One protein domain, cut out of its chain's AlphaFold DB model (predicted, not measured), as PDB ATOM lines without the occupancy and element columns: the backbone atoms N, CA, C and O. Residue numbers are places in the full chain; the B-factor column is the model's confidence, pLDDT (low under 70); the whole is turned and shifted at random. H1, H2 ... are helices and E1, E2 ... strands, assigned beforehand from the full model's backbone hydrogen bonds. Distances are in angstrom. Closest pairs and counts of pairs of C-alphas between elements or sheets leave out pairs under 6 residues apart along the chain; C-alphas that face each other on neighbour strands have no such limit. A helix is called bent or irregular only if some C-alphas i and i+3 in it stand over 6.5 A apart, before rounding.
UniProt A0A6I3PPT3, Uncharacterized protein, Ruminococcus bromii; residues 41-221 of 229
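AT A GLANCE: This is residues 41 to 221 of the 229 residues of an uncharacterized protein of Ruminococcus bromii (UniProt A0A6I3PPT3). Two sheets stand face to face as a sandwich with crossed strands: the larger is E5 E6 E7 E8 E9, the other E1 E2 E3 E4. The long helix H5 packs on the smaller sheet with its residues 198 to 210, with H2 at its side, while H3 and H4 sit at the two ends of E6. The printed part has 181 residues with five named helices and nine named strands, in the order E1 E2 H1 E3 E4 H2 H3 E5 H4 E6 E7 E8 E9 H5; the class is mixed. Both sheets are antiparallel, the larger one branched at E7. The whole is compact, with a radius of gyration of the C-alphas of 17.1 A and spans of 47 by 47 by 40 A.

IN THESE COORDINATES: Find C-alpha 148 at (96.815, 98.000, 119.229); from there E6 runs 29.6 A to residue 157. E7, residues 163 to 174, is 30.2 A long and bends by 76 degrees at residue 171. Beside them look for E5, residues 130 to 132, E8, residues 180 to 182, and E9, residues 188 to 194. The other sheet has E1, residues 41 to 45, from C-alpha 41 at (116.458, 97.276, 140.937), E2, residues 49 to 54, E3, residues 62 to 70, 25.7 A, and E4, residues 77 to 86, 26.8 A. H1 is residues 55 to 60, irregular, with C-alphas 56 and 59 7.7 A apart; H2 is 87 to 98, H3 101 to 115, H4 134 to 139. H5, residues 196 to 219, runs 34.6 A to C-alpha 219 at (118.701, 75.869, 142.427).

HOW THE PARTS SIT: E6 E7 E8 form a meander, each strand the antiparallel neighbour of the one before; look at N 166 and O 154, 2.9 A, and N 173 and O 181, 2.9 A. E9 lies on the same side of E7 as E8, with N 165 and O 192 at 2.8 A. In the sandwich the strands cross at 82 degrees; the closest C-alphas of E4 and E6 are Ile 83 and Arg 151, 6.4 A. H5 runs along the strands, 14 degrees from E1 on the local plane, at a height over the sheet of 7.7 A. H2 is on the same face and touches H5, closest at the C-alphas of Ala 94 and Ala 203, 4.4 A. H1 is on the opposite face. H3 only grazes the larger sheet. Every O i to N i+4 pair is within hydrogen-bond range in H2, H3, H4 and H5; H1 has 0 of 2, but 2 of 3 O i to N i+3 pairs.

THE WHOLE: The two C-alphas farthest apart are those of Asn 117 and His 221, 56.9 A. The printed part has no cut; the link H3 to E5 is long. Mean pLDDT of the printed part is 95.9, and residue 221 is under 70.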
ATOM      1  N   PHE A  41     115.064  97.604 140.644       94.56
ATOM      2  CA  PHE A  41     116.458  97.276 140.937       94.56
ATOM      3  C   PHE A  41     117.469  98.153 140.205       94.56
ATOM      4  O   PHE A  41     118.661  98.066 140.476       94.56
ATOM      5  N   ALA A  42     117.020  98.982 139.264       96.69
ATOM      6  CA  ALA A  42     117.855  99.978 138.609       96.69
ATOM      7  C   ALA A  42     117.011 101.182 138.197       96.69
ATOM      8  O   ALA A  42     115.852 101.032 137.803       96.69
ATOM      9  N   GLU A  43     117.609 102.367 138.232       97.00
ATOM     10  CA  GLU A  43     116.962 103.620 137.861       97.00
ATOM     11  C   GLU A  43     117.930 104.499 137.068       97.00
ATOM     12  O   GLU A  43     119.123 104.552 137.359       97.00
ATOM     13  N   LEU A  44     117.394 105.193 136.067       98.06
ATOM     14  CA  LEU A  44     117.999 106.384 135.482       98.06
ATOM     15  C   LEU A  44     116.984 107.509 135.621       98.06
ATOM     16  O   LEU A  44     115.821 107.328 135.253       98.06
ATOM     17  N   ASN A  45     117.404 108.668 136.110       96.19
ATOM     18  CA  ASN A  45     116.489 109.767 136.376       96.19
ATOM     19  C   ASN A  45     117.065 111.129 135.997       96.19
ATOM     20  O   ASN A  45     118.267 111.380 135.999       96.19
ATOM     21  N   THR A  46     116.146 112.033 135.693       94.56
ATOM     22  CA  THR A  46     116.371 113.469 135.586       94.56
ATOM     23  C   THR A  46     115.465 114.182 136.594       94.56
ATOM     24  O   THR A  46     114.838 113.554 137.443       94.56
ATOM     25  N   THR A  47     115.359 115.509 136.509       91.25
ATOM     26  CA  THR A  47     114.512 116.308 137.408       91.25
ATOM     27  C   THR A  47     113.026 115.938 137.352       91.25
ATOM     28  O   THR A  47     112.330 116.096 138.352       91.25
ATOM     29  N   SER A  48     112.514 115.491 136.202       94.12
ATOM     30  CA  SER A  48     111.077 115.222 136.027       94.12
ATOM     31  C   SER A  48     110.755 114.006 135.173       94.12
ATOM     32  O   SER A  48     109.591 113.768 134.855       94.12
ATOM     33  N   THR A  49     111.759 113.212 134.818       97.50
ATOM     34  CA  THR A  49     111.554 111.942 134.124       97.50
ATOM     35  C   THR A  49     112.460 110.874 134.702       97.50
ATOM     36  O   THR A  49     113.573 111.176 135.128       97.50
ATOM     37  N   PHE A  50     112.007 109.626 134.687       97.56
ATOM     38  CA  PHE A  50     112.848 108.482 135.018       97.56
ATOM     39  C   PHE A  50     112.503 107.268 134.163       97.56
ATOM     40  O   PHE A  50     111.415 107.177 133.587       97.56
ATOM     41  N   VAL A  51     113.431 106.315 134.125       98.50
ATOM     42  CA  VAL A  51     113.164 104.925 133.769       98.50
ATOM     43  C   VAL A  51     113.627 104.025 134.903       98.50
ATOM     44  O   VAL A  51     114.747 104.159 135.392       98.50
ATOM     45  N   LYS A  52     112.762 103.094 135.298       97.75
ATOM     46  CA  LYS A  52     113.068 102.074 136.302       97.75
ATOM     47  C   LYS A  52     113.012 100.685 135.694       97.75
ATOM     48  O   LYS A  52     112.024 100.348 135.039       97.75
ATOM     49  N   ALA A  53     114.044  99.882 135.935       98.00
ATOM     50  CA  ALA A  53     114.030  98.457 135.642       98.00
ATOM     51  C   ALA A  53     113.433  97.699 136.825       98.00
ATOM     52  O   ALA A  53     113.844  97.909 137.969       98.00
ATOM     53  N   LYS A  54     112.455  96.835 136.543       96.56
ATOM     54  CA  LYS A  54     111.718  96.090 137.556       96.56
ATOM     55  C   LYS A  54     111.622  94.598 137.256       96.56
ATOM     56  O   LYS A  54     111.404  94.185 136.115       96.56
ATOM     57  N   ALA A  55     111.679  93.797 138.314       95.06
ATOM     58  CA  ALA A  55     111.542  92.348 138.312       95.06
ATOM     59  C   ALA A  55     110.079  91.864 138.240       95.06
ATOM     60  O   ALA A  55     109.811  90.668 138.299       95.06
ATOM     61  N   ASN A  56     109.108  92.775 138.086       92.12
ATOM     62  CA  ASN A  56     107.671  92.466 138.033       92.12
ATOM     63  C   ASN A  56     107.272  91.427 136.985       92.12
ATOM     64  O   ASN A  56     106.216  90.823 137.140       92.12
ATOM     65  N   ALA A  57     108.072  91.244 135.936       92.88
ATOM     66  CA  ALA A  57     107.789  90.314 134.851       92.88
ATOM     67  C   ALA A  57     108.817  89.170 134.747       92.88
ATOM     68  O   ALA A  57     108.830  88.459 133.743       92.88
ATOM     69  N   PHE A  58     109.661  88.970 135.768       93.81
ATOM     70  CA  PHE A  58     110.694  87.928 135.740       93.81
ATOM     71  C   PHE A  58     110.098  86.519 135.640       93.81
ATOM     72  O   PHE A  58     110.646  85.687 134.930       93.81
ATOM     73  N   GLU A  59     108.930  86.288 136.251       90.06
ATOM     74  CA  GLU A  59     108.178  85.021 136.165       90.06
ATOM     75  C   GLU A  59     107.765  84.640 134.736       90.06
ATOM     76  O   GLU A  59     107.504  83.475 134.460       90.06
ATOM     77  N   ILE A  60     107.712  85.612 133.823       89.94
ATOM     78  CA  ILE A  60     107.467  85.391 132.391       89.94
ATOM     79  C   ILE A  60     108.715  85.694 131.550       89.94
ATOM     80  O   ILE A  60     108.596  86.053 130.378       89.94
ATOM     81  N   GLU A  61     109.895  85.600 132.170       94.81
ATOM     82  CA  GLU A  61     111.225  85.812 131.582       94.81
ATOM     83  C   GLU A  61     111.403  87.183 130.915       94.81
ATOM     84  O   GLU A  61     112.051  87.332 129.867       94.81
ATOM     85  N   LYS A  62     110.803  88.218 131.514       96.38
ATOM     86  CA  LYS A  62     110.882  89.594 131.023       96.38
ATOM     87  C   LYS A  62     111.299  90.582 132.100       96.38
ATOM     88  O   LYS A  62     110.841  90.534 133.234       96.38
ATOM     89  N   THR A  63     112.081  91.573 131.707       97.38
ATOM     90  CA  THR A  63     112.318  92.780 132.499       97.38
ATOM     91  C   THR A  63     111.278  93.834 132.146       97.38
ATOM     92  O   THR A  63     111.032  94.094 130.965       97.38
ATOM     93  N   LEU A  64     110.688  94.475 133.155       97.31
ATOM     94  CA  LEU A  64     109.842  95.652 132.960       97.31
ATOM     95  C   LEU A  64     110.703  96.918 133.029       97.31
ATOM     96  O   LEU A  64     111.298  97.191 134.064       97.31
ATOM     97  N   LEU A  65     110.732  97.708 131.960       98.19
ATOM     98  CA  LEU A  65     111.238  99.077 131.964       98.19
ATOM     99  C   LEU A  65     110.058 100.047 132.018       98.19
ATOM    100  O   LEU A  65     109.282 100.144 131.068       98.19
ATOM    101  N   SER A  66     109.920 100.753 133.137       97.94
ATOM    102  CA  SER A  66     108.827 101.696 133.381       97.94
ATOM    103  C   SER A  66     109.336 103.125 133.252       97.94
ATOM    104  O   SER A  66     110.110 103.591 134.091       97.94
ATOM    105  N   PHE A  67     108.929 103.801 132.181       98.62
ATOM    106  CA  PHE A  67     109.244 105.200 131.911       98.62
ATOM    107  C   PHE A  67     108.148 106.082 132.489       98.62
ATOM    108  O   PHE A  67     106.966 105.820 132.265       98.62
ATOM    109  N   VAL A  68     108.520 107.137 133.204       97.81
ATOM    110  CA  VAL A  68     107.565 108.062 133.827       97.81
ATOM    111  C   VAL A  68     108.004 109.498 133.587       97.81
ATOM    112  O   VAL A  68     109.196 109.809 133.622       97.81
ATOM    113  N   SER A  69     107.030 110.370 133.345       97.06
ATOM    114  CA  SER A  69     107.202 111.818 133.317       97.06
ATOM    115  C   SER A  69     106.300 112.481 134.359       97.06
ATOM    116  O   SER A  69     105.183 112.034 134.625       97.06
ATOM    117  N   PHE A  70     106.784 113.572 134.942       95.06
ATOM    118  CA  PHE A  70     106.035 114.416 135.864       95.06
ATOM    119  C   PHE A  70     105.843 115.801 135.265       95.06
ATOM    120  O   PHE A  70     106.707 116.326 134.559       95.06
ATOM    121  N   ASP A  71     104.715 116.419 135.589       93.00
ATOM    122  CA  ASP A  71     104.508 117.827 135.302       93.00
ATOM    123  C   ASP A  71     105.423 118.682 136.197       93.00
ATOM    124  O   ASP A  71     105.447 118.542 137.423       93.00
ATOM    125  N   ASN A  72     106.203 119.574 135.582       88.62
ATOM    126  CA  ASN A  72     107.236 120.334 136.287       88.62
ATOM    127  C   ASN A  72     106.667 121.283 137.350       88.62
ATOM    128  O   ASN A  72     107.370 121.549 138.331       88.62
ATOM    129  N   ASN A  73     105.434 121.762 137.168       90.25
ATOM    130  CA  ASN A  73     104.803 122.750 138.041       90.25
ATOM    131  C   ASN A  73     104.088 122.070 139.209       90.25
ATOM    132  O   ASN A  73     104.292 122.424 140.366       90.25
ATOM    133  N   THR A  74     103.272 121.061 138.907       91.44
ATOM    134  CA  THR A  74     102.402 120.391 139.884       91.44
ATOM    135  C   THR A  74     103.058 119.194 140.568       91.44
ATOM    136  O   THR A  74     102.523 118.705 141.561       91.44
ATOM    137  N   LYS A  75     104.182 118.693 140.032       86.00
ATOM    138  CA  LYS A  75     104.870 117.456 140.457       86.00
ATOM    139  C   LYS A  75     103.997 116.198 140.403       86.00
ATOM    140  O   LYS A  75     104.376 115.159 140.937       86.00
ATOM    141  N   LYS A  76     102.841 116.265 139.739       91.75
ATOM    142  CA  LYS A  76     101.968 115.111 139.517       91.75
ATOM    143  C   LYS A  76     102.479 114.281 138.346       91.75
ATOM    144  O   LYS A  76     103.101 114.814 137.425       91.75
ATOM    145  N   LEU A  77     102.209 112.976 138.394       91.44
ATOM    146  CA  LEU A  77     102.471 112.071 137.276       91.44
ATOM    147  C   LEU A  77     101.732 112.593 136.044       91.44
ATOM    148  O   LEU A  77     100.530 112.853 136.111       91.44
ATOM    149  N   LYS A  78     102.472 112.771 134.950       94.00
ATOM    150  CA  LYS A  78     101.948 113.242 133.673       94.00
ATOM    151  C   LYS A  78     101.715 112.062 132.736       94.00
ATOM    152  O   LYS A  78     100.575 111.805 132.376       94.00
ATOM    153  N   ASP A  79     102.772 111.322 132.413       96.38
ATOM    154  CA  ASP A  79     102.699 110.164 131.524       96.38
ATOM    155  C   ASP A  79     103.485 108.972 132.082       96.38
ATOM    156  O   ASP A  79     104.452 109.129 132.833       96.38
ATOM    157  N   ASN A  80     103.100 107.769 131.658       96.69
ATOM    158  CA  ASN A  80     103.836 106.534 131.909       96.69
ATOM    159  C   ASN A  80     103.821 105.625 130.671       96.69
ATOM    160  O   ASN A  80     102.800 105.495 129.996       96.69
ATOM    161  N   ILE A  81     104.959 104.985 130.388       98.00
ATOM    162  CA  ILE A  81     105.097 103.961 129.349       98.00
ATOM    163  C   ILE A  81     105.835 102.759 129.941       98.00
ATOM    164  O   ILE A  81     107.017 102.841 130.271       98.00
ATOM    165  N   ASP A  82     105.147 101.624 130.005       97.38
ATOM    166  CA  ASP A  82     105.721 100.346 130.426       97.38
ATOM    167  C   ASP A  82     106.122  99.497 129.214       97.38
ATOM    168  O   ASP A  82     105.277  99.162 128.369       97.38
ATOM    169  N   ILE A  83     107.404  99.132 129.152       97.94
ATOM    170  CA  ILE A  83     108.015  98.319 128.095       97.94
ATOM    171  C   ILE A  83     108.551  97.025 128.701       97.94
ATOM    172  O   ILE A  83     109.333  97.047 129.645       97.94
ATOM    173  N   PHE A  84     108.166  95.889 128.127       96.38
ATOM    174  CA  PHE A  84     108.645  94.576 128.550       96.38
ATOM    175  C   PHE A  84     109.712  94.077 127.578       96.38
ATOM    176  O   PHE A  84     109.436  93.909 126.391       96.38
ATOM    177  N   MET A  85     110.909  93.804 128.084       97.06
ATOM    178  CA  MET A  85     112.006  93.206 127.323       97.06
ATOM    179  C   MET A  85     112.203  91.759 127.752       97.06
ATOM    180  O   MET A  85     112.131  91.480 128.942       97.06
ATOM    181  N   SER A  86     112.472  90.844 126.820       97.19
ATOM    182  CA  SER A  86     112.909  89.492 127.195       97.19
ATOM    183  C   SER A  86     114.234  89.550 127.961       97.19
ATOM    184  O   SER A  86     115.024  90.474 127.749       97.19
ATOM    185  N   PHE A  87     114.518  88.558 128.809       97.75
ATOM    186  CA  PHE A  87     115.840  88.439 129.436       97.75
ATOM    187  C   PHE A  87     116.973  88.470 128.409       97.75
ATOM    188  O   PHE A  87     117.952  89.184 128.614       97.75
ATOM    189  N   GLY A  88     116.807  87.786 127.273       97.75
ATOM    190  CA  GLY A  88     117.779  87.811 126.181       97.75
ATOM    191  C   GLY A  88     118.039  89.221 125.643       97.75
ATOM    192  O   GLY A  88     119.192  89.641 125.567       97.75
ATOM    193  N   ASP A  89     116.989  89.986 125.329       98.00
ATOM    194  CA  ASP A  89     117.146  91.360 124.826       98.00
ATOM    195  C   ASP A  89     117.721  92.302 125.901       98.00
ATOM    196  O   ASP A  89     118.526  93.182 125.586       98.00
ATOM    197  N   SER A  90     117.331  92.129 127.170       98.44
ATOM    198  CA  SER A  90     117.869  92.908 128.294       98.44
ATOM    199  C   SER A  90     119.361  92.650 128.508       98.44
ATOM    200  O   SER A  90     120.129  93.600 128.655       98.44
ATOM    201  N   LEU A  91     119.786  91.383 128.489       98.50
ATOM    202  CA  LEU A  91     121.192  90.997 128.629       98.50
ATOM    203  C   LEU A  91     122.025  91.421 127.415       98.50
ATOM    204  O   LEU A  91     123.163  91.856 127.584       98.50
ATOM    205  N   ALA A  92     121.459  91.361 126.204       98.56
ATOM    206  CA  ALA A  92     122.117  91.858 124.998       98.56
ATOM    207  C   ALA A  92     122.371  93.372 125.077       98.56
ATOM    208  O   ALA A  92     123.486  93.819 124.809       98.56
ATOM    209  N   LEU A  93     121.376  94.156 125.518       98.56
ATOM    210  CA  LEU A  93     121.557  95.590 125.759       98.56
ATOM    211  C   LEU A  93     122.611  95.847 126.844       98.56
ATOM    212  O   LEU A  93     123.488  96.690 126.653       98.56
ATOM    213  N   ALA A  94     122.557  95.115 127.961       98.69
ATOM    214  CA  ALA A  94     123.546  95.249 129.026       98.69
ATOM    215  C   ALA A  94     124.966  94.980 128.503       98.69
ATOM    216  O   ALA A  94     125.874  95.769 128.753       98.69
ATOM    217  N   ASN A  95     125.160  93.929 127.704       98.56
ATOM    218  CA  ASN A  95     126.453  93.617 127.099       98.56
ATOM    219  C   ASN A  95     126.915  94.690 126.092       98.56
ATOM    220  O   ASN A  95     128.081  95.087 126.096       98.56
ATOM    221  N   ASP A  96     126.014  95.216 125.261       98.56
ATOM    222  CA  ASP A  96     126.320  96.307 124.328       98.56
ATOM    223  C   ASP A  96     126.772  97.589 125.066       98.56
ATOM    224  O   ASP A  96     127.658  98.310 124.589       98.56
ATOM    225  N   ILE A  97     126.211  97.864 126.247       98.56
ATOM    226  CA  ILE A  97     126.647  98.964 127.121       98.56
ATOM    227  C   ILE A  97     128.019  98.647 127.734       98.56
ATOM    228  O   ILE A  97     128.955  99.436 127.594       98.56
ATOM    229  N   LEU A  98     128.157  97.488 128.386       98.44
ATOM    230  CA  LEU A  98     129.349  97.115 129.159       98.44
ATOM    231  C   LEU A  98     130.594  96.904 128.289       98.44
ATOM    232  O   LEU A  98     131.699  97.236 128.711       98.44
ATOM    233  N   SER A  99     130.421  96.424 127.056       98.12
ATOM    234  CA  SER A  99     131.499  96.286 126.063       98.12
ATOM    235  C   SER A  99     131.968  97.622 125.468       98.12
ATOM    236  O   SER A  99     132.933  97.662 124.699       98.12
ATOM    237  N   GLY A 100     131.275  98.727 125.768       97.50
ATOM    238  CA  GLY A 100     131.545 100.044 125.192       97.50
ATOM    239  C   GLY A 100     131.060 100.209 123.747       97.50
ATOM    240  O   GLY A 100     131.330 101.244 123.130       97.50
ATOM    241  N   LYS A 101     130.328  99.234 123.188       98.31
ATOM    242  CA  LYS A 101     129.737  99.339 121.843       98.31
ATOM    243  C   LYS A 101     128.776 100.524 121.750       98.31
ATOM    244  O   LYS A 101     128.872 101.285 120.789       98.31
ATOM    245  N   ILE A 102     127.927 100.740 122.758       98.19
ATOM    246  CA  ILE A 102     127.024 101.906 122.822       98.19
ATOM    247  C   ILE A 102     127.804 103.231 122.771       98.19
ATOM    248  O   ILE A 102     127.445 104.122 122.002       98.19
ATOM    249  N   CYS A 103     128.927 103.348 123.488       96.94
ATOM    250  CA  CYS A 103     129.780 104.540 123.431       96.94
ATOM    251  C   CYS A 103     130.383 104.759 122.034       96.94
ATOM    252  O   CYS A 103     130.365 105.878 121.519       96.94
ATOM    253  N   LYS A 104     130.877 103.694 121.387       98.12
ATOM    254  CA  LYS A 104     131.432 103.763 120.021       98.12
ATOM    255  C   LYS A 104     130.371 104.172 118.995       98.12
ATOM    256  O   LYS A 104     130.633 105.028 118.150       98.12
ATOM    257  N   LEU A 105     129.169 103.600 119.084       98.38
ATOM    258  CA  LEU A 105     128.049 103.969 118.216       98.38
ATOM    259  C   LEU A 105     127.625 105.423 118.439       98.38
ATOM    260  O   LEU A 105     127.354 106.126 117.467       98.38
ATOM    261  N   ALA A 106     127.636 105.905 119.685       97.94
ATOM    262  CA  ALA A 106     127.334 107.301 119.983       97.94
ATOM    263  C   ALA A 106     128.346 108.265 119.358       97.94
ATOM    264  O   ALA A 106     127.953 109.255 118.743       97.94
ATOM    265  N   GLN A 107     129.641 107.964 119.472       97.25
ATOM    266  CA  GLN A 107     130.699 108.761 118.848       97.25
ATOM    267  C   GLN A 107     130.544 108.801 117.325       97.25
ATOM    268  O   GLN A 107     130.634 109.877 116.736       97.25
ATOM    269  N   LYS A 108     130.265 107.651 116.697       98.06
ATOM    270  CA  LYS A 108     130.001 107.578 115.256       98.06
ATOM    271  C   LYS A 108     128.779 108.412 114.866       98.06
ATOM    272  O   LYS A 108     128.887 109.267 114.001       98.06
ATOM    273  N   SER A 109     127.654 108.235 115.558       97.75
ATOM    274  CA  SER A 109     126.413 108.970 115.278       97.75
ATOM    275  C   SER A 109     126.589 110.493 115.401       97.75
ATOM    276  O   SER A 109     126.076 111.249 114.577       97.75
ATOM    277  N   ARG A 110     127.378 110.965 116.381       97.12
ATOM    278  CA  ARG A 110     127.730 112.392 116.512       97.12
ATOM    279  C   ARG A 110     128.566 112.903 115.335       97.12
ATOM    280  O   ARG A 110     128.290 113.996 114.851       97.12
ATOM    281  N   LYS A 111     129.564 112.133 114.884       97.19
ATOM    282  CA  LYS A 111     130.395 112.492 113.721       97.19
ATOM    283  C   LYS A 111     129.558 112.566 112.448       97.19
ATOM    284  O   LYS A 111     129.558 113.604 111.796       97.19
ATOM    285  N   ASP A 112     128.764 111.532 112.178       96.88
ATOM    286  CA  ASP A 112     127.897 111.469 110.998       96.88
ATOM    287  C   ASP A 112     126.902 112.646 110.965       96.88
ATOM    288  O   ASP A 112     126.613 113.193 109.901       96.88
ATOM    289  N   ALA A 113     126.372 113.054 112.124       96.62
ATOM    290  CA  ALA A 113     125.481 114.207 112.223       96.62
ATOM    291  C   ALA A 113     126.195 115.534 111.939       96.62
ATOM    292  O   ALA A 113     125.632 116.375 111.241       96.62
ATOM    293  N   ALA A 114     127.424 115.707 112.431       95.44
ATOM    294  CA  ALA A 114     128.231 116.890 112.142       95.44
ATOM    295  C   ALA A 114     128.586 116.979 110.648       95.44
ATOM    296  O   ALA A 114     128.391 118.025 110.038       95.44
ATOM    297  N   GLU A 115     129.021 115.873 110.039       96.81
ATOM    298  CA  GLU A 115     129.359 115.807 108.607       96.81
ATOM    299  C   GLU A 115     128.155 116.112 107.706       96.81
ATOM    300  O   GLU A 115     128.292 116.750 106.663       96.81
ATOM    301  N   LYS A 116     126.958 115.685 108.119       96.31
ATOM    302  CA  LYS A 116     125.707 115.881 107.371       96.31
ATOM    303  C   LYS A 116     124.943 117.148 107.766       96.31
ATOM    304  O   LYS A 116     123.822 117.332 107.295       96.31
ATOM    305  N   ASN A 117     125.504 118.001 108.631       94.69
ATOM    306  CA  ASN A 117     124.836 119.184 109.191       94.69
ATOM    307  C   ASN A 117     123.435 118.884 109.769       94.69
ATOM    308  O   ASN A 117     122.491 119.665 109.627       94.69
ATOM    309  N   LEU A 118     123.282 117.731 110.425       93.94
ATOM    310  CA  LEU A 118     122.035 117.333 111.069       93.94
ATOM    311  C   LEU A 118     121.930 117.958 112.458       93.94
ATOM    312  O   LEU A 118     122.872 117.940 113.247       93.94
ATOM    313  N   LYS A 119     120.730 118.440 112.796       92.50
ATOM    314  CA  LYS A 119     120.446 119.035 114.110       92.50
ATOM    315  C   LYS A 119     120.651 118.051 115.268       92.50
ATOM    316  O   LYS A 119     121.016 118.467 116.364       92.50
ATOM    317  N   TYR A 120     120.383 116.765 115.039       92.38
ATOM    318  CA  TYR A 120     120.448 115.728 116.063       92.38
ATOM    319  C   TYR A 120     121.134 114.464 115.529       92.38
ATOM    320  O   TYR A 120     120.858 114.070 114.393       92.38
ATOM    321  N   PRO A 121     121.986 113.811 116.340       94.94
ATOM    322  CA  PRO A 121     122.492 112.474 116.048       94.94
ATOM    323  C   PRO A 121     121.366 111.442 115.925       94.94
ATOM    324  O   PRO A 121     120.328 111.567 116.572       94.94
ATOM    325  N   ALA A 122     121.592 110.413 115.112       96.56
ATOM    326  CA  ALA A 122     120.660 109.304 114.947       96.56
ATOM    327  C   ALA A 122     120.662 108.361 116.163       96.56
ATOM    328  O   ALA A 122     121.660 108.257 116.891       96.56
ATOM    329  N   ASP A 123     119.560 107.630 116.329       97.69
ATOM    330  CA  ASP A 123     119.433 106.555 117.312       97.69
ATOM    331  C   ASP A 123     120.510 105.481 117.090       97.69
ATOM    332  O   ASP A 123     120.795 105.069 115.964       97.69
ATOM    333  N   ILE A 124     121.096 105.006 118.186       98.44
ATOM    334  CA  ILE A 124     122.168 103.996 118.199       98.44
ATOM    335  C   ILE A 124     121.691 102.632 118.699       98.44
ATOM    336  O   ILE A 124     122.398 101.636 118.573       98.44
ATOM    337  N   TYR A 125     120.491 102.590 119.271       98.62
ATOM    338  CA  TYR A 125     119.810 101.379 119.703       98.62
ATOM    339  C   TYR A 125     118.303 101.595 119.609       98.62
ATOM    340  O   TYR A 125     117.813 102.682 119.918       98.62
ATOM    341  N   LYS A 126     117.572 100.542 119.246       98.12
ATOM    342  CA  LYS A 126     116.111 100.486 119.292       98.12
ATOM    343  C   LYS A 126     115.695  99.143 119.879       98.12
ATOM    344  O   LYS A 126     116.174  98.103 119.426       98.12
ATOM    345  N   SER A 127     114.816  99.161 120.878       97.94
ATOM    346  CA  SER A 127     114.270  97.932 121.448       97.94
ATOM    347  C   SER A 127     113.400  97.201 120.429       97.94
ATOM    348  O   SER A 127     112.878  97.802 119.483       97.94
ATOM    349  N   ARG A 128     113.160  95.906 120.661       95.94
ATOM    350  CA  ARG A 128     112.096  95.200 119.939       95.94
ATOM    351  C   ARG A 128     110.758  95.915 120.140       95.94
ATOM    352  O   ARG A 128     110.519  96.535 121.179       95.94
ATOM    353  N   LEU A 129     109.911  95.826 119.121       96.69
ATOM    354  CA  LEU A 129     108.557  96.366 119.155       96.69
ATOM    355  C   LEU A 129     107.672  95.473 120.025       96.69
ATOM    356  O   LEU A 129     107.742  94.247 119.940       96.69
ATOM    357  N   GLY A 130     106.827  96.084 120.842       95.12
ATOM    358  CA  GLY A 130     105.874  95.369 121.679       95.12
ATOM    359  C   GLY A 130     104.688  96.248 122.039       95.12
ATOM    360  O   GLY A 130     104.408  97.232 121.360       95.12
ATOM    361  N   GLY A 131     103.997  95.896 123.121       95.31
ATOM    362  CA  GLY A 131     102.868  96.658 123.644       95.31
ATOM    363  C   GLY A 131     101.647  95.781 123.895       95.31
ATOM    364  O   GLY A 131     101.781  94.681 124.434       95.31
ATOM    365  N   VAL A 132     100.458  96.279 123.560       96.62
ATOM    366  CA  VAL A 132      99.183  95.606 123.840       96.62
ATOM    367  C   VAL A 132      98.417  95.404 122.538       96.62
ATOM    368  O   VAL A 132      98.057  96.383 121.894       96.62
ATOM    369  N   ALA A 133      98.173  94.146 122.165       96.75
ATOM    370  CA  ALA A 133      97.406  93.789 120.971       96.75
ATOM    371  C   ALA A 133      95.960  94.312 121.043       96.75
ATOM    372  O   ALA A 133      95.444  94.557 122.136       96.75
ATOM    373  N   GLU A 134      95.319  94.435 119.885       96.88
ATOM    374  CA  GLU A 134      94.001  95.035 119.649       96.88
ATOM    375  C   GLU A 134      92.948  94.532 120.648       96.88
ATOM    376  O   GLU A 134      92.357  95.329 121.378       96.88
ATOM    377  N   GLU A 135      92.783  93.209 120.762       95.44
ATOM    378  CA  GLU A 135      91.793  92.596 121.661       95.44
ATOM    379  C   GLU A 135      92.033  92.979 123.125       95.44
ATOM    380  O   GLU A 135      91.138  93.476 123.805       95.44
ATOM    381  N   LYS A 136      93.277  92.866 123.607       95.81
ATOM    382  CA  LYS A 136      93.619  93.240 124.989       95.81
ATOM    383  C   LYS A 136      93.528  94.746 125.221       95.81
ATOM    384  O   LYS A 136      93.217  95.170 126.334       95.81
ATOM    385  N   ALA A 137      93.828  95.561 124.211       96.31
ATOM    386  CA  ALA A 137      93.701  97.011 124.293       96.31
ATOM    387  C   ALA A 137      92.225  97.409 124.428       96.31
ATOM    388  O   ALA A 137      91.899  98.257 125.263       96.31
ATOM    389  N   LYS A 138      91.337  96.735 123.688       95.62
ATOM    390  CA  LYS A 138      89.881  96.878 123.774       95.62
ATOM    391  C   LYS A 138      89.331  96.392 125.118       95.62
ATOM    392  O   LYS A 138      88.635  97.153 125.787       95.62
ATOM    393  N   GLU A 139      89.681  95.180 125.552       96.00
ATOM    394  CA  GLU A 139      89.260  94.601 126.843       96.00
ATOM    395  C   GLU A 139      89.607  95.514 128.024       96.00
ATOM    396  O   GLU A 139      88.792  95.756 128.914       96.00
ATOM    397  N   ARG A 140      90.826  96.063 128.009       94.56
ATOM    398  CA  ARG A 140      91.340  96.955 129.057       94.56
ATOM    399  C   ARG A 140      90.924  98.414 128.865       94.56
ATOM    400  O   ARG A 140      91.331  99.252 129.666       94.56
ATOM    401  N   LYS A 141      90.144  98.723 127.820       95.75
ATOM    402  CA  LYS A 141      89.699 100.079 127.459       95.75
ATOM    403  C   LYS A 141      90.856 101.078 127.357       95.75
ATOM    404  O   LYS A 141      90.727 102.233 127.753       95.75
ATOM    405  N   LEU A 142      92.000 100.623 126.846       92.31
ATOM    406  CA  LEU A 142      93.196 101.454 126.693       92.31
ATOM    407  C   LEU A 142      93.142 102.317 125.427       92.31
ATOM    408  O   LEU A 142      93.862 103.308 125.339       92.31
ATOM    409  N   ARG A 143      92.304 101.939 124.453       92.06
ATOM    410  CA  ARG A 143      91.985 102.722 123.254       92.06
ATOM    411  C   ARG A 143      90.531 102.508 122.839       92.06
ATOM    412  O   ARG A 143      89.941 101.475 123.153       92.06
ATOM    413  N   THR A 144      89.978 103.469 122.107       92.50
ATOM    414  CA  THR A 144      88.609 103.430 121.562       92.50
ATOM    415  C   THR A 144      88.560 103.235 120.045       92.50
ATOM    416  O   THR A 144      87.505 102.910 119.514       92.50
ATOM    417  N   ASP A 145      89.687 103.387 119.347       94.38
ATOM    418  CA  ASP A 145      89.804 103.298 117.884       94.38
ATOM    419  C   ASP A 145      89.991 101.862 117.354       94.38
ATOM    420  O   ASP A 145      90.167 101.662 116.156       94.38
ATOM    421  N   GLY A 146      89.972 100.862 118.241       94.25
ATOM    422  CA  GLY A 146      90.136  99.448 117.895       94.25
ATOM    423  C   GLY A 146      91.565  99.033 117.529       94.25
ATOM    424  O   GLY A 146      91.768  97.892 117.125       94.25
ATOM    425  N   LYS A 147      92.554  99.925 117.669       97.00
ATOM    426  CA  LYS A 147      93.954  99.638 117.334       97.00
ATOM    427  C   LYS A 147      94.725  99.037 118.508       97.00
ATOM    428  O   LYS A 147      94.339  99.175 119.671       97.00
ATOM    429  N   ALA A 148      95.857  98.402 118.210       97.69
ATOM    430  CA  ALA A 148      96.815  98.000 119.229       97.69
ATOM    431  C   ALA A 148      97.545  99.228 119.794       97.69
ATOM    432  O   ALA A 148      97.542 100.316 119.213       97.69
ATOM    433  N   ILE A 149      98.211  99.046 120.931       98.00
ATOM    434  CA  ILE A 149      99.166 100.010 121.478       98.00
ATOM    435  C   ILE A 149     100.563  99.492 121.171       98.00
ATOM    436  O   ILE A 149     100.963  98.473 121.732       98.00
ATOM    437  N   SER A 150     101.312 100.202 120.329       98.31
ATOM    438  CA  SER A 150     102.733  99.939 120.106       98.31
ATOM    439  C   SER A 150     103.574 100.696 121.130       98.31
ATOM    440  O   SER A 150     103.331 101.876 121.401       98.31
ATOM    441  N   ARG A 151     104.572 100.014 121.697       98.38
ATOM    442  CA  ARG A 151     105.571 100.582 122.604       98.38
ATOM    443  C   ARG A 151     106.961 100.080 122.258       98.38
ATOM    444  O   ARG A 151     107.160  98.892 121.998       98.38
ATOM    445  N   TYR A 152     107.922 100.987 122.300       98.56
ATOM    446  CA  TYR A 152     109.346 100.700 122.168       98.56
ATOM    447  C   TYR A 152     110.147 101.870 122.739       98.56
ATOM    448  O   TYR A 152     109.592 102.941 122.992       98.56
ATOM    449  N   PHE A 153     111.448 101.682 122.933       98.75
ATOM    450  CA  PHE A 153     112.345 102.795 123.221       98.75
ATOM    451  C   PHE A 153     113.571 102.772 122.319       98.75
ATOM    452  O   PHE A 153     113.931 101.737 121.751       98.75
ATOM    453  N   SER A 154     114.214 103.924 122.197       98.62
ATOM    454  CA  SER A 154     115.520 104.065 121.570       98.62
ATOM    455  C   SER A 154     116.522 104.713 122.514       98.62
ATOM    456  O   SER A 154     116.150 105.314 123.525       98.62
ATOM    457  N   ILE A 155     117.804 104.557 122.192       98.69
ATOM    458  CA  ILE A 155     118.901 105.283 122.830       98.69
ATOM    459  C   ILE A 155     119.570 106.115 121.746       98.69
ATOM    460  O   ILE A 155     119.920 105.583 120.690       98.69
ATOM    461  N   ALA A 156     119.776 107.397 122.022       98.38
ATOM    462  CA  ALA A 156     120.486 108.321 121.148       98.38
ATOM    463  C   ALA A 156     121.523 109.133 121.938       98.38
ATOM    464  O   ALA A 156     121.377 109.298 123.153       98.38
ATOM    465  N   PRO A 157     122.558 109.678 121.283       97.88
ATOM    466  CA  PRO A 157     123.442 110.653 121.910       97.88
ATOM    467  C   PRO A 157     122.682 111.937 122.280       97.88
ATOM    468  O   PRO A 157     121.976 112.508 121.450       97.88
ATOM    469  N   GLY A 158     122.842 112.420 123.514       94.06
ATOM    470  CA  GLY A 158     122.210 113.664 123.973       94.06
ATOM    471  C   GLY A 158     123.045 114.920 123.702       94.06
ATOM    472  O   GLY A 158     124.252 114.852 123.478       94.06
ATOM    473  N   SER A 159     122.419 116.098 123.741       89.88
ATOM    474  CA  SER A 159     123.141 117.384 123.719       89.88
ATOM    475  C   SER A 159     123.662 117.789 125.102       89.88
ATOM    476  O   SER A 159     124.755 118.330 125.205       89.88
ATOM    477  N   LYS A 160     122.882 117.517 126.157       92.38
ATOM    478  CA  LYS A 160     123.225 117.800 127.564       92.38
ATOM    479  C   LYS A 160     123.770 116.580 128.317       92.38
ATOM    480  O   LYS A 160     124.539 116.739 129.253       92.38
ATOM    481  N   PHE A 161     123.325 115.390 127.928       96.62
ATOM    482  CA  PHE A 161     123.701 114.110 128.526       96.62
ATOM    483  C   PHE A 161     124.450 113.272 127.493       96.62
ATOM    484  O   PHE A 161     124.230 113.454 126.289       96.62
ATOM    485  N   ASP A 162     125.269 112.320 127.938       97.56
ATOM    486  CA  ASP A 162     125.944 111.406 127.009       97.56
ATOM    487  C   ASP A 162     124.928 110.615 126.175       97.56
ATOM    488  O   ASP A 162     125.080 110.510 124.951       97.56
ATOM    489  N   PHE A 163     123.854 110.150 126.827       98.44
ATOM    490  CA  PHE A 163     122.794 109.334 126.240       98.44
ATOM    491  C   PHE A 163     121.399 109.821 126.647       98.44
ATOM    492  O   PHE A 163     121.187 110.351 127.740       98.44
ATOM    493  N   VAL A 164     120.422 109.600 125.771       98.44
ATOM    494  CA  VAL A 164     119.000 109.842 126.022       98.44
ATOM    495  C   VAL A 164     118.220 108.597 125.638       98.44
ATOM    496  O   VAL A 164     118.231 108.188 124.477       98.44
ATOM    497  N   PHE A 165     117.519 108.019 126.609       98.69
ATOM    498  CA  PHE A 165     116.517 106.993 126.370       98.69
ATOM    499  C   PHE A 165     115.206 107.681 126.003       98.69
ATOM    500  O   PHE A 165     114.733 108.535 126.755       98.69
ATOM    501  N   THR A 166     114.612 107.313 124.872       98.62
ATOM    502  CA  THR A 166     113.315 107.842 124.441       98.62
ATOM    503  C   THR A 166     112.321 106.702 124.312       98.62
ATOM    504  O   THR A 166     112.475 105.865 123.430       98.62
ATOM    505  N   ALA A 167     111.312 106.664 125.178       98.75
ATOM    506  CA  ALA A 167     110.198 105.731 125.074       98.75
ATOM    507  C   ALA A 167     109.064 106.343 124.251       98.75
ATOM    508  O   ALA A 167     108.737 107.521 124.409       98.75
ATOM    509  N   TYR A 168     108.458 105.515 123.409       98.62
ATOM    510  CA  TYR A 168     107.377 105.876 122.503       98.62
ATOM    511  C   TYR A 168     106.151 105.023 122.801       98.62
ATOM    512  O   TYR A 168     106.265 103.811 122.999       98.62
ATOM    513  N   GLN A 169     104.979 105.653 122.783       98.38
ATOM    514  CA  GLN A 169     103.689 104.978 122.726       98.38
ATOM    515  C   GLN A 169     102.844 105.590 121.612       98.38
ATOM    516  O   GLN A 169     102.760 106.813 121.495       98.38
ATOM    517  N   GLN A 170     102.206 104.738 120.815       97.88
ATOM    518  CA  GLN A 170     101.282 105.140 119.756       97.88
ATOM    519  C   GLN A 170     100.303 104.026 119.407       97.88
ATOM    520  O   GLN A 170     100.456 102.886 119.857       97.88
ATOM    521  N   ALA A 171      99.333 104.356 118.555       98.00
ATOM    522  CA  ALA A 171      98.592 103.369 117.789       98.00
ATOM    523  C   ALA A 171      99.540 102.375 117.099       98.00
ATOM    524  O   ALA A 171     100.640 102.725 116.658       98.00
ATOM    525  N   GLY A 172      99.107 101.128 116.992       97.62
ATOM    526  CA  GLY A 172      99.836 100.103 116.270       97.62
ATOM    527  C   GLY A 172      98.930  99.040 115.682       97.62
ATOM    528  O   GLY A 172      97.713  99.052 115.881       97.62
ATOM    529  N   LYS A 173      99.572  98.108 114.984       97.12
ATOM    530  CA  LYS A 173      98.949  96.955 114.346       97.12
ATOM    531  C   LYS A 173      99.759  95.700 114.640       97.12
ATOM    532  O   LYS A 173     100.983  95.703 114.475       97.12
ATOM    533  N   SER A 174      99.093  94.636 115.069       96.62
ATOM    534  CA  SER A 174      99.727  93.327 115.231       96.62
ATOM    535  C   SER A 174     100.175  92.779 113.872       96.62
ATOM    536  O   SER A 174      99.409  92.757 112.909       96.62
ATOM    537  N   ALA A 175     101.434  92.359 113.790       94.50
ATOM    538  CA  ALA A 175     102.006  91.657 112.649       94.50
ATOM    539  C   ALA A 175     101.992  90.139 112.884       94.50
ATOM    540  O   ALA A 175     101.958  89.679 114.027       94.50
ATOM    541  N   ASP A 176     102.106  89.361 111.807       92.00
ATOM    542  CA  ASP A 176     102.023  87.889 111.836       92.00
ATOM    543  C   ASP A 176     103.092  87.230 112.725       92.00
ATOM    544  O   ASP A 176     102.900  86.140 113.255       92.00
ATOM    545  N   ASN A 177     104.222  87.908 112.935       88.44
ATOM    546  CA  ASN A 177     105.311  87.453 113.803       88.44
ATOM    547  C   ASN A 177     105.125  87.819 115.289       88.44
ATOM    548  O   ASN A 177     106.053  87.655 116.083       88.44
ATOM    549  N   GLY A 178     103.961  88.357 115.667       86.50
ATOM    550  CA  GLY A 178     103.627  88.749 117.037       86.50
ATOM    551  C   GLY A 178     104.176  90.111 117.481       86.50
ATOM    552  O   GLY A 178     103.985  90.487 118.640       86.50
ATOM    553  N   LEU A 179     104.850  90.866 116.604       93.75
ATOM    554  CA  LEU A 179     105.250  92.248 116.888       93.75
ATOM    555  C   LEU A 179     104.069  93.207 116.710       93.75
ATOM    556  O   LEU A 179     103.233  93.016 115.836       93.75
ATOM    557  N   ILE A 180     104.042  94.290 117.488       97.19
ATOM    558  CA  ILE A 180     103.053  95.364 117.324       97.19
ATOM    559  C   ILE A 180     103.737  96.547 116.649       97.19
ATOM    560  O   ILE A 180     104.490  97.303 117.274       97.19
ATOM    561  N   VAL A 181     103.488  96.685 115.351       97.38
ATOM    562  CA  VAL A 181     104.122  97.689 114.501       97.38
ATOM    563  C   VAL A 181     103.485  99.057 114.761       97.38
ATOM    564  O   VAL A 181     102.259  99.154 114.750       97.38
ATOM    565  N   PRO A 182     104.277 100.110 115.028       97.31
ATOM    566  CA  PRO A 182     103.758 101.455 115.250       97.31
ATOM    567  C   PRO A 182     103.111 102.031 113.983       97.31
ATOM    568  O   PRO A 182     103.679 101.932 112.896       97.31
ATOM    569  N   GLU A 183     101.960 102.686 114.136       96.38
ATOM    570  CA  GLU A 183     101.270 103.432 113.080       96.38
ATOM    571  C   GLU A 183     101.163 104.915 113.449       96.38
ATOM    572  O   GLU A 183     100.890 105.260 114.600       96.38
ATOM    573  N   GLY A 184     101.343 105.802 112.470       94.38
ATOM    574  CA  GLY A 184     101.212 107.247 112.670       94.38
ATOM    575  C   GLY A 184     102.276 107.851 113.593       94.38
ATOM    576  O   GLY A 184     103.386 107.330 113.729       94.38
ATOM    577  N   ASN A 185     101.936 108.989 114.200       95.88
ATOM    578  CA  ASN A 185     102.835 109.734 115.078       95.88
ATOM    579  C   ASN A 185     102.766 109.228 116.532       95.88
ATOM    580  O   ASN A 185     101.689 108.828 116.981       95.88
ATOM    581  N   PRO A 186     103.876 109.303 117.292       96.69
ATOM    582  CA  PRO A 186     103.876 109.069 118.731       96.69
ATOM    583  C   PRO A 186     102.847 109.930 119.473       96.69
ATOM    584  O   PRO A 186     102.837 111.150 119.325       96.69
ATOM    585  N   GLU A 187     102.029 109.297 120.308       96.50
ATOM    586  CA  GLU A 187     101.051 109.967 121.176       96.50
ATOM    587  C   GLU A 187     101.692 110.388 122.498       96.50
ATOM    588  O   GLU A 187     101.418 111.467 123.016       96.50
ATOM    589  N   ILE A 188     102.579 109.540 123.024       97.75
ATOM    590  CA  ILE A 188     103.357 109.813 124.231       97.75
ATOM    591  C   ILE A 188     104.828 109.580 123.913       97.75
ATOM    592  O   ILE A 188     105.205 108.554 123.339       97.75
ATOM    593  N   ILE A 189     105.664 110.538 124.317       98.31
ATOM    594  CA  ILE A 189     107.118 110.438 124.238       98.31
ATOM    595  C   ILE A 189     107.714 110.825 125.590       98.31
ATOM    596  O   ILE A 189     107.563 111.968 126.027       98.31
ATOM    597  N   ILE A 190     108.447 109.909 126.223       98.56
ATOM    598  CA  ILE A 190     109.163 110.169 127.482       98.56
ATOM    599  C   ILE A 190     110.665 110.078 127.222       98.56
ATOM    600  O   ILE A 190     111.142 109.072 126.703       98.56
ATOM    601  N   ARG A 191     111.412 111.130 127.580       98.06
ATOM    602  CA  ARG A 191     112.871 111.209 127.409       98.06
ATOM    603  C   ARG A 191     113.573 111.225 128.757       98.06
ATOM    604  O   ARG A 191     113.258 112.066 129.599       98.06
ATOM    605  N   VAL A 192     114.547 110.342 128.933       98.50
ATOM    606  CA  VAL A 192     115.352 110.222 130.153       98.50
ATOM    607  C   VAL A 192     116.823 110.318 129.766       98.50
ATOM    608  O   VAL A 192     117.344 109.466 129.050       98.50
ATOM    609  N   GLY A 193     117.475 111.402 130.181       98.06
ATOM    610  CA  GLY A 193     118.906 111.609 129.962       98.06
ATOM    611  C   GLY A 193     119.744 110.916 131.034       98.06
ATOM    612  O   GLY A 193     119.322 110.854 132.184       98.06
ATOM    613  N   CYS A 194     120.918 110.410 130.660       98.12
ATOM    614  CA  CYS A 194     121.882 109.807 131.582       98.12
ATOM    615  C   CYS A 194     123.315 109.917 131.043       98.12
ATOM    616  O   CYS A 194     123.522 110.088 129.835       98.12
ATOM    617  N   ASN A 195     124.304 109.812 131.931       97.94
ATOM    618  CA  ASN A 195     125.714 109.844 131.548       97.94
ATOM    619  C   ASN A 195     126.322 108.436 131.528       97.94
ATOM    620  O   ASN A 195     125.723 107.466 132.001       97.94
ATOM    621  N   ALA A 196     127.525 108.311 130.965       96.75
ATOM    622  CA  ALA A 196     128.203 107.027 130.798       96.75
ATOM    623  C   ALA A 196     128.341 106.186 132.092       96.75
ATOM    624  O   ALA A 196     128.143 104.970 132.017       96.75
ATOM    625  N   PRO A 197     128.630 106.762 133.278       97.44
ATOM    626  CA  PRO A 197     128.647 105.987 134.520       97.44
ATOM    627  C   PRO A 197     127.265 105.438 134.903       97.44
ATOM    628  O   PRO A 197     127.157 104.284 135.314       97.44
ATOM    629  N   ASP A 198     126.208 106.228 134.710       97.62
ATOM    630  CA  ASP A 198     124.843 105.875 135.113       97.62
ATOM    631  C   ASP A 198     124.307 104.714 134.271       97.62
ATOM    632  O   ASP A 198     123.840 103.708 134.806       97.62
ATOM    633  N   ILE A 199     124.446 104.802 132.942       97.94
ATOM    634  CA  ILE A 199     124.017 103.729 132.033       97.94
ATOM    635  C   ILE A 199     124.824 102.442 132.262       97.94
ATOM    636  O   ILE A 199     124.273 101.344 132.155       97.94
ATOM    637  N   LYS A 200     126.109 102.554 132.634       98.31
ATOM    638  CA  LYS A 200     126.940 101.400 133.005       98.31
ATOM    639  C   LYS A 200     126.418 100.727 134.276       98.31
ATOM    640  O   LYS A 200     126.265  99.507 134.284       98.31
ATOM    641  N   ASN A 201     126.108 101.500 135.318       98.25
ATOM    642  CA  ASN A 201     125.523 100.973 136.554       98.25
ATOM    643  C   ASN A 201     124.163 100.312 136.293       98.25
ATOM    644  O   ASN A 201     123.914  99.204 136.766       98.25
ATOM    645  N   PHE A 202     123.323 100.938 135.467       98.50
ATOM    646  CA  PHE A 202     122.040 100.376 135.051       98.50
ATOM    647  C   PHE A 202     122.202  99.018 134.344       98.50
ATOM    648  O   PHE A 202     121.489  98.064 134.657       98.50
ATOM    649  N   ALA A 203     123.179  98.895 133.439       98.62
ATOM    650  CA  ALA A 203     123.492  97.640 132.753       98.62
ATOM    651  C   ALA A 203     124.017  96.544 133.698       98.62
ATOM    652  O   ALA A 203     123.626  95.383 133.556       98.62
ATOM    653  N   LEU A 204     124.867  96.896 134.671       98.62
ATOM    654  CA  LEU A 204     125.352  95.952 135.688       98.62
ATOM    655  C   LEU A 204     124.199  95.399 136.532       98.62
ATOM    656  O   LEU A 204     124.120  94.191 136.746       98.62
ATOM    657  N   LEU A 205     123.283  96.268 136.966       98.31
ATOM    658  CA  LEU A 205     122.125  95.873 137.768       98.31
ATOM    659  C   LEU A 205     121.150  95.003 136.962       98.31
ATOM    660  O   LEU A 205     120.709  93.971 137.465       98.31
ATOM    661  N   LEU A 206     120.891  95.337 135.691       97.75
ATOM    662  CA  LEU A 206     120.146  94.466 134.770       97.75
ATOM    663  C   LEU A 206     120.746  93.060 134.699       97.75
ATOM    664  O   LEU A 206     120.036  92.077 134.907       97.75
ATOM    665  N   GLN A 207     122.049  92.962 134.428       98.12
ATOM    666  CA  GLN A 207     122.728  91.675 134.317       98.12
ATOM    667  C   GLN A 207     122.693  90.895 135.639       98.12
ATOM    668  O   GLN A 207     122.357  89.711 135.639       98.12
ATOM    669  N   SER A 208     122.992  91.554 136.762       98.00
ATOM    670  CA  SER A 208     123.037  90.924 138.084       98.00
ATOM    671  C   SER A 208     121.678  90.358 138.498       98.00
ATOM    672  O   SER A 208     121.599  89.216 138.950       98.00
ATOM    673  N   HIS A 209     120.598  91.123 138.318       97.19
ATOM    674  CA  HIS A 209     119.262  90.687 138.724       97.19
ATOM    675  C   HIS A 209     118.731  89.546 137.855       97.19
ATOM    676  O   HIS A 209     118.187  88.582 138.391       97.19
ATOM    677  N   ILE A 210     118.924  89.615 136.533       96.81
ATOM    678  CA  ILE A 210     118.494  88.543 135.624       96.81
ATOM    679  C   ILE A 210     119.270  87.251 135.918       96.81
ATOM    680  O   ILE A 210     118.661  86.198 136.105       96.81
ATOM    681  N   ASN A 211     120.600  87.325 136.031       96.38
ATOM    682  CA  ASN A 211     121.429  86.150 136.314       96.38
ATOM    683  C   ASN A 211     121.125  85.550 137.691       96.38
ATOM    684  O   ASN A 211     121.069  84.326 137.829       96.38
ATOM    685  N   GLY A 212     120.898  86.400 138.698       95.25
ATOM    686  CA  GLY A 212     120.499  85.973 140.037       95.25
ATOM    687  C   GLY A 212     119.166  85.227 140.025       95.25
ATOM    688  O   GLY A 212     119.067  84.146 140.605       95.25
ATOM    689  N   TYR A 213     118.169  85.749 139.303       94.00
ATOM    690  CA  TYR A 213     116.873  85.088 139.155       94.00
ATOM    691  C   TYR A 213     117.000  83.723 138.471       94.00
ATOM    692  O   TYR A 213     116.549  82.726 139.028       94.00
ATOM    693  N   ILE A 214     117.669  83.653 137.315       92.38
ATOM    694  CA  ILE A 214     117.853  82.396 136.571       92.38
ATOM    695  C   ILE A 214     118.583  81.352 137.432       92.38
ATOM    696  O   ILE A 214     118.153  80.201 137.515       92.38
ATOM    697  N   SER A 215     119.650  81.758 138.124       93.25
ATOM    698  CA  SER A 215     120.415  80.867 139.007       93.25
ATOM    699  C   SER A 215     119.554  80.317 140.145       93.25
ATOM    700  O   SER A 215     119.614  79.123 140.443       93.25
ATOM    701  N   ALA A 216     118.712  81.162 140.749       91.00
ATOM    702  CA  ALA A 216     117.783  80.739 141.790       91.00
ATOM    703  C   ALA A 216     116.771  79.711 141.264       91.00
ATOM    704  O   ALA A 216     116.560  78.696 141.919       91.00
ATOM    705  N   GLN A 217     116.213  79.917 140.066       88.50
ATOM    706  CA  GLN A 217     115.266  78.970 139.463       88.50
ATOM    707  C   GLN A 217     115.892  77.592 139.175       88.50
ATOM    708  O   GLN A 217     115.217  76.565 139.301       88.50
ATOM    709  N   TYR A 218     117.177  77.545 138.801       86.12
ATOM    710  CA  TYR A 218     117.907  76.279 138.683       86.12
ATOM    711  C   TYR A 218     118.120  75.616 140.047       86.12
ATOM    712  O   TYR A 218     117.899  74.413 140.177       86.12
ATOM    713  N   ALA A 219     118.488  76.387 141.075       87.94
ATOM    714  CA  ALA A 219     118.701  75.869 142.427       87.94
ATOM    715  C   ALA A 219     117.412  75.323 143.074       87.94
ATOM    716  O   ALA A 219     117.459  74.350 143.827       87.94
ATOM    717  N   THR A 220     116.251  75.910 142.768       83.31
ATOM    718  CA  THR A 220     114.945  75.501 143.316       83.31
ATOM    719  C   THR A 220     114.240  74.413 142.501       83.31
ATOM    720  O   THR A 220     113.092  74.094 142.796       83.31
ATOM    721  N   HIS A 221     114.896  73.829 141.489       64.81
ATOM    722  CA  HIS A 221     114.318  72.843 140.560       64.81
ATOM    723  C   HIS A 221     113.083  73.336 139.786       64.81
ATOM    724  O   HIS A 221     112.395  72.540 139.152       64.81
TER     725      HIS A 221